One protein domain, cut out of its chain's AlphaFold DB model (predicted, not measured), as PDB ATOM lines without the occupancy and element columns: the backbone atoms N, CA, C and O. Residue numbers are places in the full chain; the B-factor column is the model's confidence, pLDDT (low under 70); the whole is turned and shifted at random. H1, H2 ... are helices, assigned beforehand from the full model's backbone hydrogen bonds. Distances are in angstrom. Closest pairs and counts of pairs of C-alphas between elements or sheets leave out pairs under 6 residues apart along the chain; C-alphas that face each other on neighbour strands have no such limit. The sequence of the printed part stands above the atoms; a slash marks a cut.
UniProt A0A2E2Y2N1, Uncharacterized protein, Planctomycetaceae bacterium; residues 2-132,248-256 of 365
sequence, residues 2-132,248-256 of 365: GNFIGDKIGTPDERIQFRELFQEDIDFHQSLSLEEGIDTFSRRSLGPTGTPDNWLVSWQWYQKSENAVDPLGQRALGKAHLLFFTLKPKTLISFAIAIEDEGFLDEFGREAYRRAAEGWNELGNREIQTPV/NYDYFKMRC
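This is residues 2 to 132 and 248 to 256 of the 365 residues of an uncharacterized protein of Planctomycetaceae bacterium (UniProt A0A2E2Y2N1). Three long helices, H4, H5 and H6, run up and down side by side with their centres in a triangle, H5 at the corner between the other two and joined to each in a helical hairpin. The short helix H1 packs on H4 and the short helix H7 on H6, while H2 and H3 lie toward one end, H3 touching no helix. The printed part has 140 residues with seven named helices, H1 to H7 in chain order, and no named strand; its class is all helix, and its helix packing is mostly aligned, at shallow tilts. It is compact, with a radius of gyration of the C-alphas of 15.2 A and spans of 45, 37 and 26 A.

Find C-alpha 81 at (156.684, 156.732, 80.714); from there H5, residues 81 to 102, runs 32.7 A to C-alpha 102 at (147.407, 127.511, 69.374), with a kink of 39 degrees near residue 89. Before it comes H4, residues 54 to 72, 27.5 A long, and after it H6, residues 107 to 125, 26.8 A long. Go back to C-alpha 2 at (160.679, 140.198, 80.514) for the short helices: H1 is residues 2 to 10, H2 residues 15 to 24 and H3 residues 26 to 35. H7, residues 249 to 256, ends at C-alpha 256 at (139.909, 142.277, 74.047).

Start at H5, which touches H6 at a shallow tilt of 11 degrees, opposite ways; the closest C-alphas, of Pro 89 and Gly 119, are 4.7 A apart. With residues 85 to 95 alone H5 touches H4, opposite ways at a shallow tilt of 15 degrees, closest at the C-alphas of Tyr 62 and Lys 88, 5.1 A. H4 and H6 are apart. H4 is the hub, touching three helices; its residues 54 to 62 touch H1, opposite ways at 17 degrees, a shallow tilt, with the C-alphas of Gly 2 and Ser 58 closest at 4.3 A. Look at Asn 54 for H2, which only just touches H4, with 3 pairs of C-alphas within 8 A; the closest, of Arg 19 and Asn 54, are 6.9 A apart. H1 and H2 touch only at the corner, C-alphas 9 and 18 being closest at 5.6 A, and H2 and H3 meet only through their link. At H6, residues 113 to 121 touch H7, closest at the C-alphas of Tyr 113 and Cys 256, 5.1 A. In H2, H3, H6 and H7 every O i to N i+4 pair is within hydrogen-bond range; in H1 it is 4 of 5, in H4 13 of 15 and in H5 14 of 18.

The C-alphas of Glu 24 and Val 132, the two farthest apart, are 46.3 A from each other. Residues 133 to 247 are not printed, and C-alphas 132 and 248 stand 19.7 A apart across the cut. Residues 36 to 53 make the long link from H3 to H4. The mean pLDDT of the printed part is 91.0; look for values under 70 at residues 70 to 78, of which 70 to 72 belong to H4.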
ATOM      1  N   GLY A   2     162.046 140.258  81.082       85.44
ATOM      2  CA  GLY A   2     160.679 140.198  80.514       85.44
ATOM      3  C   GLY A   2     160.611 140.183  78.977       85.44
ATOM      4  O   GLY A   2     160.126 139.220  78.406       85.44
ATOM      5  N   ASN A   3     161.217 141.158  78.288       87.50
ATOM      6  CA  ASN A   3     161.233 141.185  76.810       87.50
ATOM      7  C   ASN A   3     161.869 139.930  76.179       87.50
ATOM      8  O   ASN A   3     161.413 139.474  75.141       87.50
ATOM      9  N   PHE A   4     162.894 139.351  76.809       89.19
ATOM     10  CA  PHE A   4     163.503 138.123  76.307       89.19
ATOM     11  C   PHE A   4     162.537 136.940  76.455       89.19
ATOM     12  O   PHE A   4     162.245 136.267  75.477       89.19
ATOM     13  N   ILE A   5     161.979 136.734  77.652       92.62
ATOM     14  CA  ILE A   5     161.055 135.620  77.904       92.62
ATOM     15  C   ILE A   5     159.756 135.779  77.099       92.62
ATOM     16  O   ILE A   5     159.259 134.808  76.551       92.62
ATOM     17  N   GLY A   6     159.198 136.983  77.001       92.75
ATOM     18  CA  GLY A   6     157.997 137.239  76.206       92.75
ATOM     19  C   GLY A   6     158.305 137.229  74.713       92.75
ATOM     20  O   GLY A   6     158.042 136.250  74.021       92.75
ATOM     21  N   ASP A   7     158.906 138.312  74.221       89.00
ATOM     22  CA  ASP A   7     158.993 138.589  72.785       89.00
ATOM     23  C   ASP A   7     159.918 137.613  72.046       89.00
ATOM     24  O   ASP A   7     159.582 137.183  70.943       89.00
ATOM     25  N   LYS A   8     161.073 137.238  72.620       89.88
ATOM     26  CA  LYS A   8     162.038 136.363  71.919       89.88
ATOM     27  C   LYS A   8     161.613 134.901  71.862       89.88
ATOM     28  O   LYS A   8     162.068 134.210  70.962       89.88
ATOM     29  N   ILE A   9     160.753 134.452  72.772       92.12
ATOM     30  CA  ILE A   9     160.202 133.090  72.758       92.12
ATOM     31  C   ILE A   9     158.875 133.062  71.995       92.12
ATOM     32  O   ILE A   9     158.649 132.166  71.193       92.12
ATOM     33  N   GLY A  10     157.998 134.043  72.220       89.62
ATOM     34  CA  GLY A  10     156.614 133.986  71.749       89.62
ATOM     35  C   GLY A  10     156.337 134.612  70.381       89.62
ATOM     36  O   GLY A  10     155.240 134.429  69.868       89.62
ATOM     37  N   THR A  11     157.281 135.349  69.789       88.56
ATOM     38  CA  THR A  11     157.082 136.037  68.493       88.56
ATOM     39  C   THR A  11     157.686 135.331  67.269       88.56
ATOM     40  O   THR A  11     157.103 135.484  66.199       88.56
ATOM     41  N   PRO A  12     158.825 134.603  67.350       89.88
ATOM     42  CA  PRO A  12     159.427 133.967  66.173       89.88
ATOM     43  C   PRO A  12     158.505 132.987  65.434       89.88
ATOM     44  O   PRO A  12     157.485 132.540  65.964       89.88
ATOM     45  N   ASP A  13     158.898 132.596  64.224       85.00
ATOM     46  CA  ASP A  13     158.172 131.583  63.450       85.00
ATOM     47  C   ASP A  13     158.215 130.214  64.154       85.00
ATOM     48  O   ASP A  13     157.218 129.496  64.184       85.00
ATOM     49  N   GLU A  14     159.321 129.905  64.842       89.81
ATOM     50  CA  GLU A  14     159.506 128.709  65.677       89.81
ATOM     51  C   GLU A  14     158.920 128.848  67.098       89.81
ATOM     52  O   GLU A  14     159.267 128.088  68.008       89.81
ATOM     53  N   ARG A  15     158.033 129.829  67.331       90.50
ATOM     54  CA  ARG A  15     157.446 130.095  68.659       90.50
ATOM     55  C   ARG A  15     156.784 128.875  69.291       90.50
ATOM     56  O   ARG A  15     156.821 128.753  70.509       90.50
ATOM     57  N   ILE A  16     156.206 127.974  68.494       88.00
ATOM     58  CA  ILE A  16     155.573 126.747  69.000       88.00
ATOM     59  C   ILE A  16     156.628 125.872  69.687       88.00
ATOM     60  O   ILE A  16     156.466 125.517  70.852       88.00
ATOM     61  N   GLN A  17     157.747 125.608  69.007       90.50
ATOM     62  CA  GLN A  17     158.845 124.803  69.545       90.50
ATOM     63  C   GLN A  17     159.509 125.492  70.741       90.50
ATOM     64  O   GLN A  17     159.823 124.844  71.735       90.50
ATOM     65  N   PHE A  18     159.711 126.813  70.686       93.69
ATOM     66  CA  PHE A  18     160.305 127.539  71.811       93.69
ATOM     67  C   PHE A  18     159.405 127.573  73.045       93.69
ATOM     68  O   PHE A  18     159.914 127.512  74.163       93.69
ATOM     69  N   ARG A  19     158.083 127.663  72.869       92.81
ATOM     70  CA  ARG A  19     157.125 127.627  73.978       92.81
ATOM     71  C   ARG A  19     157.031 126.239  74.598       92.81
ATOM     72  O   ARG A  19     156.988 126.158  75.820       92.81
ATOM     73  N   GLU A  20     157.074 125.178  73.797       91.62
ATOM     74  CA  GLU A  20     157.159 123.797  74.292       91.62
ATOM     75  C   GLU A  20     158.437 123.586  75.119       91.62
ATOM     76  O   GLU A  20     158.357 123.223  76.290       91.62
ATOM     77  N   LEU A  21     159.604 123.953  74.573       94.75
ATOM     78  CA  LEU A  21     160.879 123.883  75.298       94.75
ATOM     79  C   LEU A  21     160.864 124.705  76.590       94.75
ATOM     80  O   LEU A  21     161.382 124.262  77.610       94.75
ATOM     81  N   PHE A  22     160.268 125.902  76.558       95.25
ATOM     82  CA  PHE A  22     160.131 126.733  77.747       95.25
ATOM     83  C   PHE A  22     159.308 126.029  78.824       95.25
ATOM     84  O   PHE A  22     159.741 126.023  79.965       95.25
ATOM     85  N   GLN A  23     158.162 125.437  78.472       94.25
ATOM     86  CA  GLN A  23     157.266 124.753  79.413       94.25
ATOM     87  C   GLN A  23     157.906 123.525  80.076       94.25
ATOM     88  O   GLN A  23     157.548 123.180  81.205       94.25
ATOM     89  N   GLU A  24     158.821 122.853  79.375       94.81
ATOM     90  CA  GLU A  24     159.521 121.659  79.857       94.81
ATOM     91  C   GLU A  24     160.761 121.975  80.715       94.81
ATOM     92  O   GLU A  24     161.256 121.093  81.425       94.81
ATOM     93  N   ASP A  25     161.255 123.218  80.705       96.12
ATOM     94  CA  ASP A  25     162.473 123.622  81.417       96.12
ATOM     95  C   ASP A  25     162.216 123.893  82.911       96.12
ATOM     96  O   ASP A  25     162.189 125.024  83.414       96.12
ATOM     97  N   ILE A  26     162.013 122.800  83.650       94.44
ATOM     98  CA  ILE A  26     161.731 122.819  85.090       94.44
ATOM     99  C   ILE A  26     162.868 123.488  85.874       94.44
ATOM    100  O   ILE A  26     162.591 124.251  86.802       94.44
ATOM    101  N   ASP A  27     164.126 123.226  85.514       95.44
ATOM    102  CA  ASP A  27     165.293 123.772  86.215       95.44
ATOM    103  C   ASP A  27     165.349 125.299  86.059       95.44
ATOM    104  O   ASP A  27     165.523 126.033  87.043       95.44
ATOM    105  N   PHE A  28     165.098 125.809  84.848       95.00
ATOM    106  CA  PHE A  28     164.968 127.242  84.614       95.00
ATOM    107  C   PHE A  28     163.806 127.850  85.409       95.00
ATOM    108  O   PHE A  28     163.976 128.887  86.053       95.00
ATOM    109  N   HIS A  29     162.640 127.204  85.454       95.69
ATOM    110  CA  HIS A  29     161.507 127.693  86.244       95.69
ATOM    111  C   HIS A  29     161.772 127.710  87.752       95.69
ATOM    112  O   HIS A  29     161.323 128.637  88.435       95.69
ATOM    113  N   GLN A  30     162.499 126.719  88.273       94.75
ATOM    114  CA  GLN A  30     162.913 126.677  89.674       94.75
ATOM    115  C   GLN A  30     163.892 127.805  89.995       94.75
ATOM    116  O   GLN A  30     163.682 128.509  90.984       94.75
ATOM    117  N   SER A  31     164.903 128.037  89.147       94.38
ATOM    118  CA  SER A  31     165.840 129.158  89.329       94.38
ATOM    119  C   SER A  31     165.120 130.511  89.327       94.38
ATOM    120  O   SER A  31     165.302 131.302  90.250       94.38
ATOM    121  N   LEU A  32     164.198 130.752  88.384       94.00
ATOM    122  CA  LEU A  32     163.391 131.975  88.353       94.00
ATOM    123  C   LEU A  32     162.563 132.167  89.634       94.00
ATOM    124  O   LEU A  32     162.446 133.286  90.142       94.00
ATOM    125  N   SER A  33     161.995 131.090  90.173       92.88
ATOM    126  CA  SER A  33     161.207 131.165  91.401       92.88
ATOM    127  C   SER A  33     162.060 131.410  92.640       92.88
ATOM    128  O   SER A  33     161.660 132.207  93.489       92.88
ATOM    129  N   LEU A  34     163.202 130.733  92.764       92.62
ATOM    130  CA  LEU A  34     164.046 130.782  93.959       92.62
ATOM    131  C   LEU A  34     164.937 132.025  94.000       92.62
ATOM    132  O   LEU A  34     165.088 132.635  95.055       92.62
ATOM    133  N   GLU A  35     165.521 132.399  92.864       92.81
ATOM    134  CA  GLU A  35     166.530 133.459  92.785       92.81
ATOM    135  C   GLU A  35     165.900 134.814  92.460       92.81
ATOM    136  O   GLU A  35     166.296 135.841  93.009       92.81
ATOM    137  N   GLU A  36     164.876 134.821  91.603       91.31
ATOM    138  CA  GLU A  36     164.277 136.055  91.096       91.31
ATOM    139  C   GLU A  36     162.912 136.375  91.710       91.31
ATOM    140  O   GLU A  36     162.374 137.464  91.476       91.31
ATOM    141  N   GLY A  37     162.349 135.471  92.515       90.44
ATOM    142  CA  GLY A  37     161.034 135.648  93.131       90.44
ATOM    143  C   GLY A  37     159.898 135.739  92.109       90.44
ATOM    144  O   GLY A  37     158.891 136.397  92.372       90.44
ATOM    145  N   ILE A  38     160.072 135.130  90.931       93.75
ATOM    146  CA  ILE A  38     159.039 135.035  89.898       93.75
ATOM    147  C   ILE A  38     158.268 133.740  90.107       93.75
ATOM    148  O   ILE A  38     158.821 132.653  89.979       93.75
ATOM    149  N   ASP A  39     156.984 133.841  90.418       92.69
ATOM    150  CA  ASP A  39     156.170 132.685  90.776       92.69
ATOM    151  C   ASP A  39     155.767 131.896  89.522       92.69
ATOM    152  O   ASP A  39     154.750 132.178  88.886       92.69
ATOM    153  N   THR A  40     156.601 130.935  89.127       91.94
ATOM    154  CA  THR A  40     156.431 130.127  87.910       91.94
ATOM    155  C   THR A  40     155.429 128.986  88.083       91.94
ATOM    156  O   THR A  40     154.835 128.567  87.097       91.94
ATOM    157  N   PHE A  41     155.171 128.526  89.312       91.19
ATOM    158  CA  PHE A  41     154.339 127.342  89.581       91.19
ATOM    159  C   PHE A  41     152.914 127.657  90.056       91.19
ATOM    160  O   PHE A  41     152.112 126.738  90.236       91.19
ATOM    161  N   SER A  42     152.556 128.927  90.263       90.69
ATOM    162  CA  SER A  42     151.171 129.304  90.560       90.69
ATOM    163  C   SER A  42     150.362 129.653  89.318       90.69
ATOM    164  O   SER A  42     150.887 129.979  88.254       90.69
ATOM    165  N   ARG A  43     149.037 129.713  89.501       87.06
ATOM    166  CA  ARG A  43     148.056 130.123  88.479       87.06
ATOM    167  C   ARG A  43     148.364 131.463  87.798       87.06
ATOM    168  O   ARG A  43     147.767 131.760  86.775       87.06
ATOM    169  N   ARG A  44     149.262 132.286  88.355       89.06
ATOM    170  CA  ARG A  44     149.705 133.537  87.727       89.06
ATOM    171  C   ARG A  44     150.575 133.308  86.490       89.06
ATOM    172  O   ARG A  44     150.540 134.152  85.596       89.06
ATOM    173  N   SER A  45     151.319 132.200  86.453       93.62
ATOM    174  CA  SER A  45     152.216 131.817  85.354       93.62
ATOM    175  C   SER A  45     151.720 130.642  84.529       93.62
ATOM    176  O   SER A  45     152.220 130.461  83.428       93.62
ATOM    177  N   LEU A  46     150.780 129.839  85.030       94.81
ATOM    178  CA  LEU A  46     150.335 128.648  84.305       94.81
ATOM    179  C   LEU A  46     149.401 129.007  83.143       94.81
ATOM    180  O   LEU A  46     148.404 129.706  83.335       94.81
ATOM    181  N   GLY A  47     149.726 128.501  81.954       93.38
ATOM    182  CA  GLY A  47     148.872 128.562  80.773       93.38
ATOM    183  C   GLY A  47     147.749 127.511  80.793       93.38
ATOM    184  O   GLY A  47     147.579 126.790  81.783       93.38
ATOM    185  N   PRO A  48     146.983 127.381  79.696       93.06
ATOM    186  CA  PRO A  48     145.863 126.437  79.598       93.06
ATOM    187  C   PRO A  48     146.254 124.962  79.794       93.06
ATOM    188  O   PRO A  48     145.448 124.153  80.247       93.06
ATOM    189  N   THR A  49     147.505 124.613  79.497       91.12
ATOM    190  CA  THR A  49     148.100 123.278  79.673       91.12
ATOM    191  C   THR A  49     148.473 122.960  81.124       91.12
ATOM    192  O   THR A  49     148.836 121.828  81.435       91.12
ATOM    193  N   GLY A  50     148.405 123.943  82.030       93.00
ATOM    194  CA  GLY A  50     148.849 123.795  83.416       93.00
ATOM    195  C   GLY A  50     150.368 123.864  83.602       93.00
ATOM    196  O   GLY A  50     150.839 123.611  84.708       93.00
ATOM    197  N   THR A  51     151.124 124.222  82.560       94.06
ATOM    198  CA  THR A  51     152.575 124.465  82.599       94.06
ATOM    199  C   THR A  51     152.885 125.968  82.547       94.06
ATOM    200  O   THR A  51     152.020 126.754  82.141       94.06
ATOM    201  N   PRO A  52     154.073 126.416  82.996       96.12
ATOM    202  CA  PRO A  52     154.429 127.833  82.974       96.12
ATOM    203  C   PRO A  52     154.475 128.390  81.546       96.12
ATOM    204  O   PRO A  52     155.140 127.853  80.668       96.12
ATOM    205  N   ASP A  53     153.783 129.501  81.318       96.50
ATOM    206  CA  ASP A  53     153.700 130.180  80.030       96.50
ATOM    207  C   ASP A  53     154.672 131.368  79.983       96.50
ATOM    208  O   ASP A  53     154.739 132.183  80.909       96.50
ATOM    209  N   ASN A  54     155.428 131.496  78.890       96.44
ATOM    210  CA  ASN A  54     156.466 132.517  78.761       96.44
ATOM    211  C   ASN A  54     155.899 133.950  78.814       96.44
ATOM    212  O   ASN A  54     156.498 134.832  79.436       96.44
ATOM    213  N   TRP A  55     154.724 134.206  78.236       97.31
ATOM    214  CA  TRP A  55     154.094 135.522  78.311       97.31
ATOM    215  C   TRP A  55     153.647 135.825  79.740       97.31
ATOM    216  O   TRP A  55     153.867 136.928  80.239       97.31
ATOM    217  N   LEU A  56     153.095 134.846  80.453       97.25
ATOM    218  CA  LEU A  56     152.673 135.051  81.838       97.25
ATOM    219  C   LEU A  56     153.851 135.245  82.804       97.25
ATOM    220  O   LEU A  56     153.793 136.100  83.692       97.25
ATOM    221  N   VAL A  57     154.956 134.533  82.588       97.00
ATOM    222  CA  VAL A  57     156.214 134.750  83.318       97.00
ATOM    223  C   VAL A  57     156.792 136.134  82.996       97.00
ATOM    224  O   VAL A  57     157.227 136.859  83.895       97.00
ATOM    225  N   SER A  58     156.752 136.559  81.730       96.62
ATOM    226  CA  SER A  58     157.158 137.907  81.313       96.62
ATOM    227  C   SER A  58     156.304 139.005  81.961       96.62
ATOM    228  O   SER A  58     156.835 140.017  82.428       96.62
ATOM    229  N   TRP A  59     154.994 138.786  82.088       96.75
ATOM    230  CA  TRP A  59     154.086 139.704  82.774       96.75
ATOM    231  C   TRP A  59     154.508 139.938  84.232       96.75
ATOM    232  O   TRP A  59     154.550 141.087  84.677       96.75
ATOM    233  N   GLN A  60     154.917 138.886  84.954       95.62
ATOM    234  CA  GLN A  60     155.438 139.026  86.321       95.62
ATOM    235  C   GLN A  60     156.742 139.824  86.373       95.62
ATOM    236  O   GLN A  60     156.933 140.641  87.274       95.62
ATOM    237  N   TRP A  61     157.623 139.652  85.388       94.62
ATOM    238  CA  TRP A  61     158.835 140.463  85.275       94.62
ATOM    239  C   TRP A  61     158.529 141.947  85.084       94.62
ATOM    240  O   TRP A  61     159.180 142.792  85.703       94.62
ATOM    241  N   TYR A  62     157.541 142.282  84.255       93.81
ATOM    242  CA  TYR A  62     157.120 143.670  84.097       93.81
ATOM    243  C   TYR A  62     156.452 144.209  85.360       93.81
ATOM    244  O   TYR A  62     156.761 145.327  85.760       93.81
ATOM    245  N   GLN A  63     155.648 143.406  86.061       93.44
ATOM    246  CA  GLN A  63     155.107 143.786  87.366       93.44
ATOM    247  C   GLN A  63     156.218 144.059  88.396       93.44
ATOM    248  O   GLN A  63     156.184 145.082  89.078       93.44
ATOM    249  N   LYS A  64     157.244 143.200  88.472       91.31
ATOM    250  CA  LYS A  64     158.435 143.414  89.314       91.31
ATOM    251  C   LYS A  64     159.150 144.718  88.940       91.31
ATOM    252  O   LYS A  64     159.552 145.466  89.826       91.31
ATOM    253  N   SER A  65     159.270 145.018  87.645       89.62
ATOM    254  CA  SER A  65     159.883 146.262  87.164       89.62
ATOM    255  C   SER A  65     159.066 147.506  87.524       89.62
ATOM    256  O   SER A  65     159.651 148.511  87.917       89.62
ATOM    257  N   GLU A  66     157.739 147.461  87.392       90.44
ATOM    258  CA  GLU A  66     156.858 148.560  87.802       90.44
ATOM    259  C   GLU A  66     156.967 148.810  89.311       90.44
ATOM    260  O   GLU A  66     157.171 149.948  89.725       90.44
ATOM    261  N   ASN A  67     156.956 147.744  90.119       87.94
ATOM    262  CA  ASN A  67     157.119 147.812  91.575       87.94
ATOM    263  C   ASN A  67     158.495 148.333  92.022       87.94
ATOM    264  O   ASN A  67     158.640 148.733  93.171       87.94
ATOM    265  N   ALA A  68     159.513 148.316  91.161       83.88
ATOM    266  CA  ALA A  68     160.801 148.945  91.450       83.88
ATOM    267  C   ALA A  68     160.799 150.448  91.110       83.88
ATOM    268  O   ALA A  68     161.472 151.233  91.773       83.88
ATOM    269  N   VAL A  69     160.036 150.854  90.092       80.62
ATOM    270  CA  VAL A  69     159.932 152.244  89.623       80.62
ATOM    271  C   VAL A  69     159.007 153.080  90.516       80.62
ATOM    272  O   VAL A  69     159.406 154.162  90.945       80.62
ATOM    273  N   ASP A  70     157.814 152.566  90.835       68.44
ATOM    274  CA  ASP A  70     156.749 153.301  91.547       68.44
ATOM    275  C   ASP A  70     157.161 153.762  92.964       68.44
ATOM    276  O   ASP A  70     157.037 154.946  93.277       68.44
ATOM    277  N   PRO A  71     157.708 152.892  93.839       58.19
ATOM    278  CA  PRO A  71     158.000 153.254  95.228       58.19
ATOM    279  C   PRO A  71     159.319 154.012  95.403       58.19
ATOM    280  O   PRO A  71     159.508 154.693  96.408       58.19
ATOM    281  N   LEU A  72     160.260 153.864  94.464       52.16
ATOM    282  CA  LEU A  72     161.618 154.410  94.587       52.16
ATOM    283  C   LEU A  72     161.806 155.727  93.820       52.16
ATOM    284  O   LEU A  72     162.906 156.281  93.839       52.16
ATOM    285  N   GLY A  73     160.772 156.213  93.118       53.28
ATOM    286  CA  GLY A  73     160.855 157.407  92.268       53.28
ATOM    287  C   GLY A  73     161.905 157.281  91.157       53.28
ATOM    288  O   GLY A  73     162.402 158.285  90.643       53.28
ATOM    289  N   GLN A  74     162.297 156.050  90.812       57.88
ATOM    290  CA  GLN A  74     163.318 155.797  89.806       57.88
ATOM    291  C   GLN A  74     162.715 155.984  88.419       57.88
ATOM    292  O   GLN A  74     161.651 155.462  88.113       57.88
ATOM    293  N   ARG A  75     163.404 156.717  87.542       59.41
ATOM    294  CA  ARG A  75     162.978 156.831  86.143       59.41
ATOM    295  C   ARG A  75     163.135 155.481  85.450       59.41
ATOM    296  O   ARG A  75     164.176 154.840  85.586       59.41
ATOM    297  N   ALA A  76     162.152 155.101  84.638       63.44
ATOM    298  CA  ALA A  76     162.308 154.012  83.683       63.44
ATOM    299  C   ALA A  76     163.489 154.336  82.749       63.44
ATOM    300  O   ALA A  76     163.415 155.249  81.926       63.44
ATOM    301  N   LEU A  77     164.615 153.637  82.917       60.47
ATOM    302  CA  LEU A  77     165.831 153.897  82.148       60.47
ATOM    303  C   LEU A  77     165.559 153.698  80.648       60.47
ATOM    304  O   LEU A  77     165.257 152.594  80.200       60.47
ATOM    305  N   GLY A  78     165.667 154.781  79.873       67.31
ATOM    306  CA  GLY A  78     165.657 154.751  78.408       67.31
ATOM    307  C   GLY A  78     164.300 154.535  77.725       67.31
ATOM    308  O   GLY A  78     164.277 154.426  76.502       67.31
ATOM    309  N   LYS A  79     163.175 154.491  78.455       76.12
ATOM    310  CA  LYS A  79     161.827 154.395  77.858       76.12
ATOM    311  C   LYS A  79     160.933 155.552  78.288       76.12
ATOM    312  O   LYS A  79     160.949 155.962  79.445       76.12
ATOM    313  N   ALA A  80     160.118 156.050  77.356       85.56
ATOM    314  CA  ALA A  80     159.049 156.991  77.677       85.56
ATOM    315  C   ALA A  80     158.075 156.364  78.692       85.56
ATOM    316  O   ALA A  80     157.806 155.163  78.623       85.56
ATOM    317  N   HIS A  81     157.532 157.180  79.602       89.12
ATOM    318  CA  HIS A  81     156.684 156.732  80.714       89.12
ATOM    319  C   HIS A  81     155.527 155.838  80.242       89.12
ATOM    320  O   HIS A  81     155.363 154.719  80.722       89.12
ATOM    321  N   LEU A  82     154.797 156.285  79.215       92.56
ATOM    322  CA  LEU A  82     153.717 155.519  78.591       92.56
ATOM    323  C   LEU A  82     154.183 154.147  78.081       92.56
ATOM    324  O   LEU A  82     153.587 153.124  78.411       92.56
ATOM    325  N   LEU A  83     155.271 154.111  77.306       92.56
ATOM    326  CA  LEU A  83     155.781 152.871  76.717       92.56
ATOM    327  C   LEU A  83     156.268 151.887  77.777       92.56
ATOM    328  O   LEU A  83     156.153 150.684  77.574       92.56
ATOM    329  N   PHE A  84     156.804 152.375  78.896       92.25
ATOM    330  CA  PHE A  84     157.209 151.529  80.014       92.25
ATOM    331  C   PHE A  84     156.007 150.797  80.628       92.25
ATOM    332  O   PHE A  84     156.020 149.567  80.686       92.25
ATOM    333  N   PHE A  85     154.947 151.527  80.989       93.81
ATOM    334  CA  PHE A  85     153.740 150.943  81.593       93.81
ATOM    335  C   PHE A  85     152.870 150.157  80.608       93.81
ATOM    336  O   PHE A  85     152.021 149.375  81.023       93.81
ATOM    337  N   THR A  86     153.096 150.310  79.304       95.69
ATOM    338  CA  THR A  86     152.393 149.522  78.280       95.69
ATOM    339  C   THR A  86     152.871 148.068  78.236       95.69
ATOM    340  O   THR A  86     152.095 147.184  77.885       95.69
ATOM    341  N   LEU A  87     154.124 147.785  78.615       94.12
ATOM    342  CA  LEU A  87     154.729 146.454  78.448       94.12
ATOM    343  C   LEU A  87     153.965 145.362  79.205       94.12
ATOM    344  O   LEU A  87     153.645 144.322  78.630       94.12
ATOM    345  N   LYS A  88     153.629 145.612  80.476       95.31
ATOM    346  CA  LYS A  88     152.919 144.654  81.327       95.31
ATOM    347  C   LYS A  88     151.565 144.238  80.729       95.31
ATOM    348  O   LYS A  88     151.401 143.055  80.441       95.31
ATOM    349  N   PRO A  89     150.595 145.139  80.496       97.19
ATOM    350  CA  PRO A  89     149.292 144.740  79.968       97.19
ATOM    351  C   PRO A  89     149.368 144.261  78.513       97.19
ATOM    352  O   PRO A  89     148.649 143.335  78.145       97.19
ATOM    353  N   LYS A  90     150.293 144.790  77.698       95.94
ATOM    354  CA  LYS A  90     150.503 144.307  76.325       95.94
ATOM    355  C   LYS A  90     150.926 142.838  76.286       95.94
ATOM    356  O   LYS A  90     150.505 142.112  75.395       95.94
ATOM    357  N   THR A  91     151.690 142.393  77.278       96.62
ATOM    358  CA  THR A  91     152.097 140.990  77.418       96.62
ATOM    359  C   THR A  91     150.897 140.061  77.640       96.62
ATOM    360  O   THR A  91     150.881 138.953  77.114       96.62
ATOM    361  N   LEU A  92     149.860 140.508  78.362       97.69
ATOM    362  CA  LEU A  92     148.623 139.730  78.530       97.69
ATOM    363  C   LEU A  92     147.840 139.609  77.224       97.69
ATOM    364  O   LEU A  92     147.273 138.557  76.947       97.69
ATOM    365  N   ILE A  93     147.839 140.667  76.411       96.94
ATOM    366  CA  ILE A  93     147.258 140.619  75.067       96.94
ATOM    367  C   ILE A  93     148.037 139.613  74.216       96.94
ATOM    368  O   ILE A  93     147.426 138.749  73.603       96.94
ATOM    369  N   SER A  94     149.374 139.669  74.214       95.81
ATOM    370  CA  SER A  94     150.199 138.703  73.473       95.81
ATOM    371  C   SER A  94     149.958 137.260  73.919       95.81
ATOM    372  O   SER A  94     149.883 136.377  73.074       95.81
ATOM    373  N   PHE A  95     149.777 137.022  75.223       96.81
ATOM    374  CA  PHE A  95     149.375 135.716  75.746       96.81
ATOM    375  C   PHE A  95     148.036 135.249  75.166       96.81
ATOM    376  O   PHE A  95     147.958 134.137  74.655       96.81
ATOM    377  N   ALA A  96     147.004 136.097  75.223       96.75
ATOM    378  CA  ALA A  96     145.671 135.758  74.730       96.75
ATOM    379  C   ALA A  96     145.683 135.418  73.229       96.75
ATOM    380  O   ALA A  96     145.114 134.407  72.830       96.75
ATOM    381  N   ILE A  97     146.407 136.209  72.431       93.25
ATOM    382  CA  ILE A  97     146.604 135.965  70.994       93.25
ATOM    383  C   ILE A  97     147.340 134.641  70.760       93.25
ATOM    384  O   ILE A  97     146.913 133.835  69.942       93.25
ATOM    385  N   ALA A  98     148.430 134.387  71.490       93.31
ATOM    386  CA  ALA A  98     149.232 133.185  71.291       93.31
ATOM    387  C   ALA A  98     148.429 131.904  71.555       93.31
ATOM    388  O   ALA A  98     148.477 130.975  70.752       93.31
ATOM    389  N   ILE A  99     147.655 131.856  72.642       93.06
ATOM    390  CA  ILE A  99     146.854 130.663  72.940       93.06
ATOM    391  C   ILE A  99     145.634 130.530  72.011       93.06
ATOM    392  O   ILE A  99     145.204 129.414  71.723       93.06
ATOM    393  N   GLU A 100     145.085 131.643  71.508       92.38
ATOM    394  CA  GLU A 100     144.060 131.633  70.456       92.38
ATOM    395  C   GLU A 100     144.600 130.963  69.185       92.38
ATOM    396  O   GLU A 100     143.982 130.019  68.683       92.38
ATOM    397  N   ASP A 101     145.785 131.380  68.726       88.88
ATOM    398  CA  ASP A 101     146.476 130.798  67.568       88.88
ATOM    399  C   ASP A 101     146.761 129.298  67.778       88.88
ATOM    400  O   ASP A 101     146.547 128.469  66.886       88.88
ATOM    401  N   GLU A 102     147.171 128.910  68.988       88.50
ATOM    402  CA  GLU A 102     147.407 127.511  69.374       88.50
ATOM    403  C   GLU A 102     146.121 126.666  69.375       88.50
ATOM    404  O   GLU A 102     146.179 125.444  69.224       88.50
ATOM    405  N   GLY A 103     144.951 127.303  69.431       90.31
ATOM    406  CA  GLY A 103     143.650 126.646  69.305       90.31
ATOM    407  C   GLY A 103     142.851 126.551  70.590       90.31
ATOM    408  O   GLY A 103     141.835 125.856  70.607       90.31
ATOM    409  N   PHE A 104     143.237 127.284  71.635       93.94
ATOM    410  CA  PHE A 104     142.431 127.462  72.845       93.94
ATOM    411  C   PHE A 104     141.256 128.418  72.589       93.94
ATOM    412  O   PHE A 104     141.083 129.446  73.238       93.94
ATOM    413  N   LEU A 105     140.422 128.057  71.614       94.50
ATOM    414  CA  LEU A 105     139.213 128.763  71.205       94.50
ATOM    415  C   LEU A 105     138.046 128.356  72.106       94.50
ATOM    416  O   LEU A 105     137.020 127.875  71.640       94.50
ATOM    417  N   ASP A 106     138.201 128.479  73.416       94.75
ATOM    418  CA  ASP A 106     137.205 128.060  74.397       94.75
ATOM    419  C   ASP A 106     137.146 129.034  75.585       94.75
ATOM    420  O   ASP A 106     137.342 130.240  75.435       94.75
ATOM    421  N   GLU A 107     136.784 128.540  76.768       95.56
ATOM    422  CA  GLU A 107     136.744 129.371  77.968       95.56
ATOM    423  C   GLU A 107     138.133 129.840  78.422       95.56
ATOM    424  O   GLU A 107     138.229 130.938  78.965       95.56
ATOM    425  N   PHE A 108     139.203 129.084  78.152       95.12
ATOM    426  CA  PHE A 108     140.567 129.513  78.465       95.12
ATOM    427  C   PHE A 108     140.981 130.719  77.618       95.12
ATOM    428  O   PHE A 108     141.495 131.694  78.166       95.12
ATOM    429  N   GLY A 109     140.694 130.696  76.311       96.00
ATOM    430  CA  GLY A 109     140.930 131.838  75.421       96.00
ATOM    431  C   GLY A 109     140.153 133.081  75.855       96.00
ATOM    432  O   GLY A 109     140.727 134.158  76.027       96.00
ATOM    433  N   ARG A 110     138.850 132.930  76.137       97.19
ATOM    434  CA  ARG A 110     138.016 134.053  76.604       97.19
ATOM    435  C   ARG A 110     138.480 134.624  77.942       97.19
ATOM    436  O   ARG A 110     138.417 135.837  78.134       97.19
ATOM    437  N   GLU A 111     138.917 133.780  78.873       96.69
ATOM    438  CA  GLU A 111     139.469 134.230  80.155       96.69
ATOM    439  C   GLU A 111     140.800 134.972  79.969       96.69
ATOM    440  O   GLU A 111     141.032 135.997  80.613       96.69
ATOM    441  N   ALA A 112     141.654 134.531  79.043       97.25
ATOM    442  CA  ALA A 112     142.884 135.251  78.723       97.25
ATOM    443  C   ALA A 112     142.599 136.667  78.197       97.25
ATOM    444  O   ALA A 112     143.228 137.623  78.657       97.25
ATOM    445  N   TYR A 113     141.606 136.830  77.314       97.94
ATOM    446  CA  TYR A 113     141.188 138.155  76.843       97.94
ATOM    447  C   TYR A 113     140.492 139.000  77.914       97.94
ATOM    448  O   TYR A 113     140.688 140.215  77.930       97.94
ATOM    449  N   ARG A 114     139.743 138.394  78.847       98.00
ATOM    450  CA  ARG A 114     139.231 139.084  80.050       98.00
ATOM    451  C   ARG A 114     140.371 139.692  80.854       98.00
ATOM    452  O   ARG A 114     140.385 140.893  81.110       98.00
ATOM    453  N   ARG A 115     141.375 138.878  81.174       97.00
ATOM    454  CA  ARG A 115     142.553 139.311  81.929       97.00
ATOM    455  C   ARG A 115     143.354 140.380  81.180       97.00
ATOM    456  O   ARG A 115     143.855 141.327  81.786       97.00
ATOM    457  N   ALA A 116     143.464 140.252  79.858       98.06
ATOM    458  CA  ALA A 116     144.088 141.258  79.007       98.06
ATOM    459  C   ALA A 116     143.310 142.586  79.017       98.06
ATOM    460  O   ALA A 116     143.925 143.641  79.177       98.06
ATOM    461  N   ALA A 117     141.975 142.541  78.930       98.31
ATOM    462  CA  ALA A 117     141.113 143.719  79.022       98.31
ATOM    463  C   ALA A 117     141.250 144.424  80.376       98.31
ATOM    464  O   ALA A 117     141.362 145.648  80.418       98.31
ATOM    465  N   GLU A 118     141.291 143.668  81.476       98.06
ATOM    466  CA  GLU A 118     141.519 144.211  82.817       98.06
ATOM    467  C   GLU A 118     142.857 144.951  82.896       98.06
ATOM    468  O   GLU A 118     142.885 146.130  83.251       98.06
ATOM    469  N   GLY A 119     143.954 144.313  82.472       97.69
ATOM    470  CA  GLY A 119     145.273 144.948  82.454       97.69
ATOM    471  C   GLY A 119     145.330 146.183  81.547       97.69
ATOM    472  O   GLY A 119     145.954 147.190  81.888       97.69
ATOM    473  N   TRP A 120     144.661 146.146  80.394       98.06
ATOM    474  CA  TRP A 120     144.593 147.293  79.488       98.06
ATOM    475  C   TRP A 120     143.756 148.442  80.074       98.06
ATOM    476  O   TRP A 120     144.105 149.618  79.940       98.06
ATOM    477  N   ASN A 121     142.688 148.130  80.806       98.19
ATOM    478  CA  ASN A 121     141.910 149.117  81.549       98.19
ATOM    479  C   ASN A 121     142.705 149.716  82.723       98.19
ATOM    480  O   ASN A 121     142.638 150.925  82.946       98.19
ATOM    481  N   GLU A 122     143.506 148.920  83.439       97.56
ATOM    482  CA  GLU A 122     144.430 149.424  84.467       97.56
ATOM    483  C   GLU A 122     145.400 150.465  83.897       97.56
ATOM    484  O   GLU A 122     145.577 151.528  84.494       97.56
ATOM    485  N   LEU A 123     145.978 150.207  82.717       97.38
ATOM    486  CA  LEU A 123     146.817 151.181  82.014       97.38
ATOM    487  C   LEU A 123     146.045 152.462  81.678       97.38
ATOM    488  O   LEU A 123     146.573 153.558  81.854       97.38
ATOM    489  N   GLY A 124     144.792 152.335  81.233       97.62
ATOM    490  CA  GLY A 124     143.932 153.479  80.922       97.62
ATOM    491  C   GLY A 124     143.627 154.376  82.121       97.62
ATOM    492  O   GLY A 124     143.489 155.592  81.968       97.62
ATOM    493  N   ASN A 125     143.564 153.784  83.314       97.75
ATOM    494  CA  ASN A 125     143.315 154.477  84.579       97.75
ATOM    495  C   ASN A 125     144.600 154.936  85.284       97.75
ATOM    496  O   ASN A 125     144.532 155.619  86.310       97.75
ATOM    497  N   ARG A 126     145.772 154.571  84.757       94.81
ATOM    498  CA  ARG A 126     147.059 154.986  85.307       94.81
ATOM    499  C   ARG A 126     147.344 156.438  84.947       94.81
ATOM    500  O   ARG A 126     147.103 156.870  83.824       94.81
ATOM    501  N   GLU A 127     147.899 157.181  85.898       94.56
ATOM    502  CA  GLU A 127     148.445 158.503  85.612       94.56
ATOM    503  C   GLU A 127     149.733 158.365  84.791       94.56
ATOM    504  O   GLU A 127     150.695 157.715  85.204       94.56
ATOM    505  N   ILE A 128     149.735 158.962  83.604       92.56
ATOM    506  CA  ILE A 128     150.837 158.947  82.656       92.56
ATOM    507  C   ILE A 128     151.345 160.368  82.463       92.56
ATOM    508  O   ILE A 128     150.600 161.255  82.055       92.56
ATOM    509  N   GLN A 129     152.642 160.566  82.691       91.31
ATOM    510  CA  GLN A 129     153.318 161.796  82.313       91.31
ATOM    511  C   GLN A 129     153.645 161.779  80.812       91.31
ATOM    512  O   GLN A 129     154.370 160.909  80.320       91.31
ATOM    513  N   THR A 130     153.102 162.747  80.081       89.50
ATOM    514  CA  THR A 130     153.413 162.988  78.666       89.50
ATOM    515  C   THR A 130     154.831 163.552  78.490       89.50
ATOM    516  O   THR A 130     155.416 164.069  79.446       89.50
ATOM    517  N   PRO A 131     155.401 163.529  77.268       85.44
ATOM    518  CA  PRO A 131     156.715 164.126  76.999       85.44
ATOM    519  C   PRO A 131     156.821 165.620  77.343       85.44
ATOM    520  O   PRO A 131     157.909 166.096  77.649       85.44
ATOM    521  N   VAL A 132     155.699 166.347  77.316       85.94
ATOM    522  CA  VAL A 132     155.620 167.778  77.661       85.94
ATOM    523  C   VAL A 132     155.353 168.027  79.153       85.94
ATOM    524  O   VAL A 132     155.192 169.165  79.572       85.94
ATOM    525  N   ASN A 248     147.909 152.566  70.439       93.06
ATOM    526  CA  ASN A 248     146.709 152.014  69.821       93.06
ATOM    527  C   ASN A 248     145.712 151.468  70.866       93.06
ATOM    528  O   ASN A 248     145.278 150.314  70.827       93.06
ATOM    529  N   TYR A 249     145.419 152.299  71.873       95.44
ATOM    530  CA  TYR A 249     144.641 151.911  73.050       95.44
ATOM    531  C   TYR A 249     143.254 151.378  72.688       95.44
ATOM    532  O   TYR A 249     142.802 150.400  73.280       95.44
ATOM    533  N   ASP A 250     142.607 151.996  71.707       93.06
ATOM    534  CA  ASP A 250     141.196 151.754  71.388       93.06
ATOM    535  C   ASP A 250     140.999 150.452  70.651       93.06
ATOM    536  O   ASP A 250     140.110 149.680  71.001       93.06
ATOM    537  N   TYR A 251     141.902 150.178  69.720       90.44
ATOM    538  CA  TYR A 251     142.004 148.901  69.047       90.44
ATOM    539  C   TYR A 251     142.179 147.755  70.045       90.44
ATOM    540  O   TYR A 251     141.363 146.841  70.095       90.44
ATOM    541  N   PHE A 252     143.205 147.816  70.903       93.19
ATOM    542  CA  PHE A 252     143.463 146.722  71.840       93.19
ATOM    543  C   PHE A 252     142.344 146.551  72.862       93.19
ATOM    544  O   PHE A 252     142.020 145.419  73.221       93.19
ATOM    545  N   LYS A 253     141.723 147.653  73.294       94.81
ATOM    546  CA  LYS A 253     140.535 147.605  74.143       94.81
ATOM    547  C   LYS A 253     139.393 146.875  73.434       94.81
ATOM    548  O   LYS A 253     138.859 145.919  73.989       94.81
ATOM    549  N   MET A 254     139.073 147.278  72.206       93.00
ATOM    550  CA  MET A 254     138.000 146.679  71.416       93.00
ATOM    551  C   MET A 254     138.263 145.205  71.113       93.00
ATOM    552  O   MET A 254     137.387 144.382  71.360       93.00
ATOM    553  N   ARG A 255     139.472 144.847  70.664       91.88
ATOM    554  CA  ARG A 255     139.859 143.452  70.416       91.88
ATOM    555  C   ARG A 255     139.627 142.595  71.655       91.88
ATOM    556  O   ARG A 255     138.972 141.561  71.570       91.88
ATOM    557  N   CYS A 256     140.106 143.039  72.819       95.00
ATOM    558  CA  CYS A 256     139.909 142.277  74.047       95.00
ATOM    559  C   CYS A 256     138.427 142.168  74.425       95.00
ATOM    560  O   CYS A 256     138.022 141.127  74.924       95.00
TER     561      CYS A 256